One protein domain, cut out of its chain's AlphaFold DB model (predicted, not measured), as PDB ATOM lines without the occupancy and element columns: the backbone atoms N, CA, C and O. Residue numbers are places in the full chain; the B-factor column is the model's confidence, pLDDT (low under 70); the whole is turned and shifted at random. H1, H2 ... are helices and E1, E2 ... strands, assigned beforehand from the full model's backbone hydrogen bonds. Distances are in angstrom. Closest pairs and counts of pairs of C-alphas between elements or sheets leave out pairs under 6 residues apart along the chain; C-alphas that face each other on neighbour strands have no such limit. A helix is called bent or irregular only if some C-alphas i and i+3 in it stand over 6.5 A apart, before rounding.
ATOM      1  N   GLY A 683     107.360  98.631 135.777       92.50
ATOM      2  CA  GLY A 683     106.034  98.100 135.484       92.50
ATOM      3  C   GLY A 683     105.908  96.619 135.860       92.50
ATOM      4  O   GLY A 683     106.903  95.902 135.973       92.50
ATOM      5  N   GLY A 684     104.674  96.165 136.053       90.44
ATOM      6  CA  GLY A 684     104.352  94.792 136.430       90.44
ATOM      7  C   GLY A 684     103.155  94.745 137.370       90.44
ATOM      8  O   GLY A 684     102.937  95.664 138.160       90.44
ATOM      9  N   SER A 685     102.343  93.697 137.261       83.31
ATOM     10  CA  SER A 685     101.100  93.572 138.038       83.31
ATOM     11  C   SER A 685     101.313  92.948 139.423       83.31
ATOM     12  O   SER A 685     100.776  93.447 140.411       83.31
ATOM     13  N   GLU A 686     102.124  91.890 139.508       86.31
ATOM     14  CA  GLU A 686     102.443  91.184 140.763       86.31
ATOM     15  C   GLU A 686     103.942  91.190 141.094       86.31
ATOM     16  O   GLU A 686     104.331  91.208 142.262       86.31
ATOM     17  N   VAL A 687     104.786  91.188 140.063       91.38
ATOM     18  CA  VAL A 687     106.248  91.212 140.150       91.38
ATOM     19  C   VAL A 687     106.792  92.184 139.107       91.38
ATOM     20  O   VAL A 687     106.170  92.371 138.058       91.38
ATOM     21  N   GLU A 688     107.943  92.800 139.387       93.19
ATOM     22  CA  GLU A 688     108.606  93.693 138.429       93.19
ATOM     23  C   GLU A 688     108.840  92.955 137.096       93.19
ATOM     24  O   GLU A 688     109.226  91.782 137.068       93.19
ATOM     25  N   CYS A 689     108.543  93.638 135.992       95.81
ATOM     26  CA  CYS A 689     108.664  93.138 134.621       95.81
ATOM     27  C   CYS A 689     107.860  91.858 134.338       95.81
ATOM     28  O   CYS A 689     108.238  91.059 133.482       95.81
ATOM     29  N   ASN A 690     106.784  91.618 135.104       94.69
ATOM     30  CA  ASN A 690     105.961  90.400 135.070       94.69
ATOM     31  C   ASN A 690     106.780  89.089 135.131       94.69
ATOM     32  O   ASN A 690     106.296  88.033 134.728       94.69
ATOM     33  N   GLY A 691     108.016  89.148 135.646       94.69
ATOM     34  CA  GLY A 691     108.943  88.017 135.711       94.69
ATOM     35  C   GLY A 691     109.585  87.613 134.378       94.69
ATOM     36  O   GLY A 691     110.271  86.597 134.361       94.69
ATOM     37  N   ASN A 692     109.385  88.380 133.298       95.38
ATOM     38  CA  ASN A 692     109.947  88.128 131.960       95.38
ATOM     39  C   ASN A 692     110.949  89.219 131.550       95.38
ATOM     40  O   ASN A 692     110.968  89.678 130.405       95.38
ATOM     41  N   GLY A 693     111.721  89.714 132.512       94.56
ATOM     42  CA  GLY A 693     112.722  90.738 132.270       94.56
ATOM     43  C   GLY A 693     113.432  91.187 133.537       94.56
ATOM     44  O   GLY A 693     113.142  90.734 134.648       94.56
ATOM     45  N   GLN A 694     114.367  92.113 133.359       95.25
ATOM     46  CA  GLN A 694     115.165  92.703 134.427       95.25
ATOM     47  C   GLN A 694     114.779  94.166 134.636       95.25
ATOM     48  O   GLN A 694     114.738  94.949 133.689       95.25
ATOM     49  N   CYS A 695     114.526  94.543 135.890       95.50
ATOM     50  CA  CYS A 695     114.260  95.927 136.262       95.50
ATOM     51  C   CYS A 695     115.577  96.688 136.449       95.50
ATOM     52  O   CYS A 695     116.300  96.449 137.420       95.50
ATOM     53  N   LEU A 696     115.884  97.605 135.533       96.06
ATOM     54  CA  LEU A 696     117.142  98.353 135.490       96.06
ATOM     55  C   LEU A 696     116.876  99.857 135.526       96.06
ATOM     56  O   LEU A 696     115.827 100.318 135.079       96.06
ATOM     57  N   THR A 697     117.822 100.634 136.057       96.50
ATOM     58  CA  THR A 697     117.785 102.098 135.907       96.50
ATOM     59  C   THR A 697     118.029 102.486 134.448       96.50
ATOM     60  O   THR A 697     118.605 101.700 133.697       96.50
ATOM     61  N   LEU A 698     117.623 103.686 134.024       95.12
ATOM     62  CA  LEU A 698     117.922 104.160 132.663       95.12
ATOM     63  C   LEU A 698     119.434 104.202 132.381       95.12
ATOM     64  O   LEU A 698     119.854 103.878 131.271       95.12
ATOM     65  N   TYR A 699     120.240 104.522 133.396       95.69
ATOM     66  CA  TYR A 699     121.700 104.461 133.343       95.69
ATOM     67  C   TYR A 699     122.200 103.043 133.031       95.69
ATOM     68  O   TYR A 699     122.979 102.853 132.100       95.69
ATOM     69  N   ASP A 700     121.734 102.043 133.784       95.50
ATOM     70  CA  ASP A 700     122.179 100.652 133.614       95.50
ATOM     71  C   ASP A 700     121.620 100.015 132.331       95.50
ATOM     72  O   ASP A 700     122.235  99.115 131.762       95.50
ATOM     73  N   LEU A 701     120.455 100.479 131.870       93.94
ATOM     74  CA  LEU A 701     119.791  99.978 130.672       93.94
ATOM     75  C   LEU A 701     120.443 100.474 129.381       93.94
ATOM     76  O   LEU A 701     120.554  99.696 128.437       93.94
ATOM     77  N   ALA A 702     120.838 101.750 129.318       93.81
ATOM     78  CA  ALA A 702     121.369 102.382 128.107       93.81
ATOM     79  C   ALA A 702     122.433 101.536 127.368       93.81
ATOM     80  O   ALA A 702     122.233 101.286 126.176       93.81
ATOM     81  N   PRO A 703     123.480 100.997 128.032       92.56
ATOM     82  CA  PRO A 703     124.498 100.186 127.358       92.56
ATOM     83  C   PRO A 703     124.023  98.779 126.957       92.56
ATOM     84  O   PRO A 703     124.757  98.056 126.293       92.56
ATOM     85  N   MET A 704     122.825  98.353 127.372       91.19
ATOM     86  CA  MET A 704     122.257  97.034 127.056       91.19
ATOM     87  C   MET A 704     121.256  97.075 125.894       91.19
ATOM     88  O   MET A 704     120.808  96.024 125.428       91.19
ATOM     89  N   ILE A 705     120.878  98.266 125.417       89.12
ATOM     90  CA  ILE A 705     119.895  98.406 124.342       89.12
ATOM     91  C   ILE A 705     120.461  97.883 123.021       89.12
ATOM     92  O   ILE A 705     121.531  98.283 122.555       89.12
ATOM     93  N   ARG A 706     119.682  97.016 122.373       87.75
ATOM     94  CA  ARG A 706     119.996  96.452 121.060       87.75
ATOM     95  C   ARG A 706     119.145  97.094 119.973       87.75
ATOM     96  O   ARG A 706     117.924  97.152 120.082       87.75
ATOM     97  N   VAL A 707     119.781  97.507 118.881       86.56
ATOM     98  CA  VAL A 707     119.110  97.978 117.660       86.56
ATOM     99  C   VAL A 707     119.432  97.006 116.537       86.56
ATOM    100  O   VAL A 707     120.596  96.840 116.171       86.56
ATOM    101  N   ASN A 708     118.394  96.368 115.992       86.25
ATOM    102  CA  ASN A 708     118.518  95.291 115.002       86.25
ATOM    103  C   ASN A 708     119.390  94.113 115.496       86.25
ATOM    104  O   ASN A 708     120.169  93.533 114.743       86.25
ATOM    105  N   GLY A 709     119.277  93.790 116.789       85.06
ATOM    106  CA  GLY A 709     120.019  92.707 117.443       85.06
ATOM    107  C   GLY A 709     121.470  93.034 117.811       85.06
ATOM    108  O   GLY A 709     122.128  92.179 118.383       85.06
ATOM    109  N   VAL A 710     121.955  94.246 117.521       88.69
ATOM    110  CA  VAL A 710     123.312  94.702 117.873       88.69
ATOM    111  C   VAL A 710     123.243  95.684 119.032       88.69
ATOM    112  O   VAL A 710     122.488  96.660 118.969       88.69
ATOM    113  N   THR A 711     124.041  95.446 120.062       88.56
ATOM    114  CA  THR A 711     124.169  96.322 121.226       88.56
ATOM    115  C   THR A 711     124.760  97.651 120.776       88.56
ATOM    116  O   THR A 711     125.750  97.711 120.045       88.56
ATOM    117  N   ARG A 712     124.095  98.742 121.143       82.31
ATOM    118  CA  ARG A 712     124.570 100.095 120.870       82.31
ATOM    119  C   ARG A 712     125.171 100.608 122.166       82.31
ATOM    120  O   ARG A 712     124.511 100.541 123.194       82.31
ATOM    121  N   ASP A 713     126.398 101.120 122.103       83.56
ATOM    122  CA  ASP A 713     127.119 101.725 123.234       83.56
ATOM    123  C   ASP A 713     126.488 103.071 123.648       83.56
ATOM    124  O   ASP A 713     127.147 104.110 123.728       83.56
ATOM    125  N   PHE A 714     125.168 103.092 123.824       91.12
ATOM    126  CA  PHE A 714     124.446 104.258 124.284       91.12
ATOM    127  C   PHE A 714     124.762 104.507 125.753       91.12
ATOM    128  O   PHE A 714     124.973 103.593 126.548       91.12
ATOM    129  N   THR A 715     124.766 105.784 126.105       93.06
ATOM    130  CA  THR A 715     124.992 106.257 127.463       93.06
ATOM    131  C   THR A 715     123.872 107.215 127.844       93.06
ATOM    132  O   THR A 715     123.344 107.932 126.993       93.06
ATOM    133  N   TYR A 716     123.490 107.208 129.119       94.06
ATOM    134  CA  TYR A 716     122.492 108.120 129.668       94.06
ATOM    135  C   TYR A 716     122.802 108.375 131.141       94.06
ATOM    136  O   TYR A 716     122.784 107.435 131.931       94.06
ATOM    137  N   GLY A 717     123.134 109.614 131.515       92.19
ATOM    138  CA  GLY A 717     123.570 109.947 132.880       92.19
ATOM    139  C   GLY A 717     125.001 109.524 133.231       92.19
ATOM    140  O   GLY A 717     125.283 109.200 134.386       92.19
ATOM    141  N   GLU A 718     125.905 109.496 132.242       92.69
ATOM    142  CA  GLU A 718     127.347 109.285 132.472       92.69
ATOM    143  C   GLU A 718     127.978 110.415 133.298       92.69
ATOM    144  O   GLU A 718     128.799 110.137 134.172       92.69
ATOM    145  N   ASP A 719     127.567 111.672 133.082       90.06
ATOM    146  CA  ASP A 719     127.930 112.781 133.969       90.06
ATOM    147  C   ASP A 719     126.905 112.895 135.113       90.06
ATOM    148  O   ASP A 719     125.768 113.305 134.878       90.06
ATOM    149  N   PRO A 720     127.278 112.574 136.366       84.25
ATOM    150  CA  PRO A 720     126.363 112.652 137.501       84.25
ATOM    151  C   PRO A 720     125.949 114.086 137.870       84.25
ATOM    152  O   PRO A 720     125.077 114.246 138.722       84.25
ATOM    153  N   ASN A 721     126.578 115.115 137.289       84.06
ATOM    154  CA  ASN A 721     126.233 116.521 137.521       84.06
ATOM    155  C   ASN A 721     125.414 117.134 136.377       84.06
ATOM    156  O   ASN A 721     125.068 118.313 136.451       84.06
ATOM    157  N   ASP A 722     125.116 116.370 135.324       88.69
ATOM    158  CA  ASP A 722     124.286 116.854 134.229       88.69
ATOM    159  C   ASP A 722     122.813 116.874 134.653       88.69
ATOM    160  O   ASP A 722     122.144 115.844 134.771       88.69
ATOM    161  N   VAL A 723     122.301 118.086 134.861       85.12
ATOM    162  CA  VAL A 723     120.915 118.341 135.270       85.12
ATOM    163  C   VAL A 723     119.884 117.824 134.266       85.12
ATOM    164  O   VAL A 723     118.749 117.568 134.655       85.12
ATOM    165  N   SER A 724     120.260 117.620 132.998       88.50
ATOM    166  CA  SER A 724     119.359 117.103 131.962       88.50
ATOM    167  C   SER A 724     119.103 115.595 132.059       88.50
ATOM    168  O   SER A 724     118.181 115.094 131.420       88.50
ATOM    169  N   THR A 725     119.892 114.873 132.864       92.94
ATOM    170  CA  THR A 725     119.790 113.413 133.051       92.94
ATOM    171  C   THR A 725     119.701 113.027 134.530       92.94
ATOM    172  O   THR A 725     120.133 111.949 134.948       92.94
ATOM    173  N   TRP A 726     119.123 113.913 135.347       91.50
ATOM    174  CA  TRP A 726     118.956 113.732 136.794       91.50
ATOM    175  C   TRP A 726     118.233 112.421 137.160       91.50
ATOM    176  O   TRP A 726     118.426 111.851 138.240       91.50
ATOM    177  N   ASP A 727     117.390 111.936 136.254       93.75
ATOM    178  CA  ASP A 727     116.521 110.778 136.384       93.75
ATOM    179  C   ASP A 727     117.214 109.453 136.039       93.75
ATOM    180  O   ASP A 727     116.694 108.387 136.389       93.75
ATOM    181  N   ALA A 728     118.414 109.492 135.450       95.12
ATOM    182  CA  ALA A 728     119.114 108.323 134.917       95.12
ATOM    183  C   ALA A 728     119.254 107.169 135.921       95.12
ATOM    184  O   ALA A 728     119.127 106.001 135.560       95.12
ATOM    185  N   ARG A 729     119.478 107.480 137.204       94.00
ATOM    186  CA  ARG A 729     119.634 106.490 138.291       94.00
ATOM    187  C   ARG A 729     118.404 106.365 139.194       94.00
ATOM    188  O   ARG A 729     118.480 105.728 140.243       94.00
ATOM    189  N   ARG A 730     117.292 106.997 138.824       93.50
ATOM    190  CA  ARG A 730     116.076 107.106 139.646       93.50
ATOM    191  C   ARG A 730     114.874 106.476 138.966       93.50
ATOM    192  O   ARG A 730     114.089 105.792 139.621       93.50
ATOM    193  N   ILE A 731     114.740 106.670 137.658       94.56
ATOM    194  CA  ILE A 731     113.729 105.998 136.849       94.56
ATOM    195  C   ILE A 731     114.248 104.615 136.473       94.56
ATOM    196  O   ILE A 731     115.386 104.457 136.025       94.56
ATOM    197  N   ARG A 732     113.401 103.606 136.686       95.25
ATOM    198  CA  ARG A 732     113.673 102.222 136.308       95.25
ATOM    199  C   ARG A 732     112.653 101.747 135.290       95.25
ATOM    200  O   ARG A 732     111.485 102.120 135.354       95.25
ATOM    201  N   THR A 733     113.101 100.911 134.368       94.12
ATOM    202  CA  THR A 733     112.260 100.281 133.352       94.12
ATOM    203  C   THR A 733     112.746  98.860 133.072       94.12
ATOM    204  O   THR A 733     113.799  98.435 133.557       94.12
ATOM    205  N   CYS A 734     111.944  98.101 132.337       95.75
ATOM    206  CA  CYS A 734     112.184  96.689 132.102       95.75
ATOM    207  C   CYS A 734     112.996  96.441 130.831       95.75
ATOM    208  O   CYS A 734     112.576  96.800 129.732       95.75
ATOM    209  N   LEU A 735     114.125  95.747 130.979       94.88
ATOM    210  CA  LEU A 735     114.775  95.042 129.881       94.88
ATOM    211  C   LEU A 735     114.108  93.676 129.736       94.88
ATOM    212  O   LEU A 735     114.288  92.815 130.596       94.88
ATOM    213  N   CYS A 736     113.317  93.491 128.684       95.06
ATOM    214  CA  CYS A 736     112.579  92.248 128.494       95.06
ATOM    215  C   CYS A 736     113.473  91.093 128.051       95.06
ATOM    216  O   CYS A 736     114.407  91.269 127.265       95.06
ATOM    217  N   ASP A 737     113.144  89.903 128.546       93.50
ATOM    218  CA  ASP A 737     113.723  88.654 128.073       93.50
ATOM    219  C   ASP A 737     113.359  88.423 126.592       93.50
ATOM    220  O   ASP A 737     112.358  88.962 126.104       93.50
ATOM    221  N   PRO A 738     114.132  87.603 125.852       88.81
ATOM    222  CA  PRO A 738     113.823  87.285 124.462       88.81
ATOM    223  C   PRO A 738     112.365  86.850 124.266       88.81
ATOM    224  O   PRO A 738     111.826  86.069 125.051       88.81
ATOM    225  N   PHE A 739     111.755  87.341 123.184       87.25
ATOM    226  CA  PHE A 739     110.342  87.166 122.825       87.25
ATOM    227  C   PHE A 739     109.329  87.900 123.708       87.25
ATOM    228  O   PHE A 739     108.136  87.800 123.426       87.25
ATOM    229  N   TYR A 740     109.757  88.656 124.720       93.75
ATOM    230  CA  TYR A 740     108.888  89.555 125.473       93.75
ATOM    231  C   TYR A 740     109.167  91.014 125.120       93.75
ATOM    232  O   TYR A 740     110.291  91.397 124.802       93.75
ATOM    233  N   PHE A 741     108.132  91.843 125.172       92.50
ATOM    234  CA  PHE A 741     108.228  93.275 124.922       92.50
ATOM    235  C   PHE A 741     107.118  94.040 125.661       92.50
ATOM    236  O   PHE A 741     106.327  93.476 126.424       92.50
ATOM    237  N   GLY A 742     107.060  95.351 125.429       92.44
ATOM    238  CA  GLY A 742     106.194  96.268 126.164       92.44
ATOM    239  C   GLY A 742     106.914  96.852 127.377       92.44
ATOM    240  O   GLY A 742     108.000  96.417 127.742       92.44
ATOM    241  N   TYR A 743     106.315  97.869 127.995       92.69
ATOM    242  CA  TYR A 743     106.965  98.620 129.077       92.69
ATOM    243  C   TYR A 743     107.193  97.788 130.353       92.69
ATOM    244  O   TYR A 743     108.038  98.133 131.174       92.69
ATOM    245  N   ASP A 744     106.432  96.705 130.525       94.88
ATOM    246  CA  ASP A 744     106.468  95.813 131.682       94.88
ATOM    247  C   ASP A 744     106.717  94.342 131.310       94.88
ATOM    248  O   ASP A 744     106.530  93.461 132.148       94.88
ATOM    249  N   CYS A 745     107.104  94.058 130.061       96.06
ATOM    250  CA  CYS A 745     107.362  92.705 129.553       96.06
ATOM    251  C   CYS A 745     106.184  91.724 129.697       96.06
ATOM    252  O   CYS A 745     106.374  90.512 129.817       96.06
TER     253      CYS A 745
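This is residues 683 to 745 of the 934 residues of the protein "EGF-like domain-containing protein" of Phytophthora parasitica (UniProt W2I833). There is little regular structure: a small ribbon of two antiparallel strands, E1 and E2, with short helix H1 beside it, H2 at the end where E1 stops, and a long loop, residues 705 to 731, leading from H2 back to E2. The printed part has 63 residues, 21 in named elements, ordered H1, E1, H2, E2; the class is mixed. It is flat, 34 by 28 by 12 A, and only just compact, close to loose, with a radius of gyration of the C-alphas of 12.5 A.

E1, residues 693 to 697, and E2, residues 732 to 736, are antiparallel at 150 degrees; N 694 and O 735 are 2.9 A apart, within hydrogen-bond range. The closest C-alphas of H1, residues 688 to 691, and E2 are Cys 689 and Cys 734, 5.6 A. Those of H2, residues 698 to 704, and E2 are Leu 698 and Arg 732, 5.9 A. H1 and H2 are apart. H2 is only just irregular: C-alphas 700 and 703 are 6.7 A apart. In H2, 1 of 3 O i to N i+4 pairs and 1 of 4 O i to N i+3 pairs are within range; H1 is too short for an i+4 pair.

E1 spans 13.0 A, E2 12.7 A, H2 10.1 A and H1 6.3 A. H1 begins at C-alpha 688 (108.606, 93.693, 138.429); E2 ends at C-alpha 736 (112.579, 92.248, 128.494).

The C-alphas farthest apart, of Asn 721 and Phe 739, are 36.5 A apart. The link H2 to E2 is long, and the printed part has no cut. No printed residue is under 70 in pLDDT.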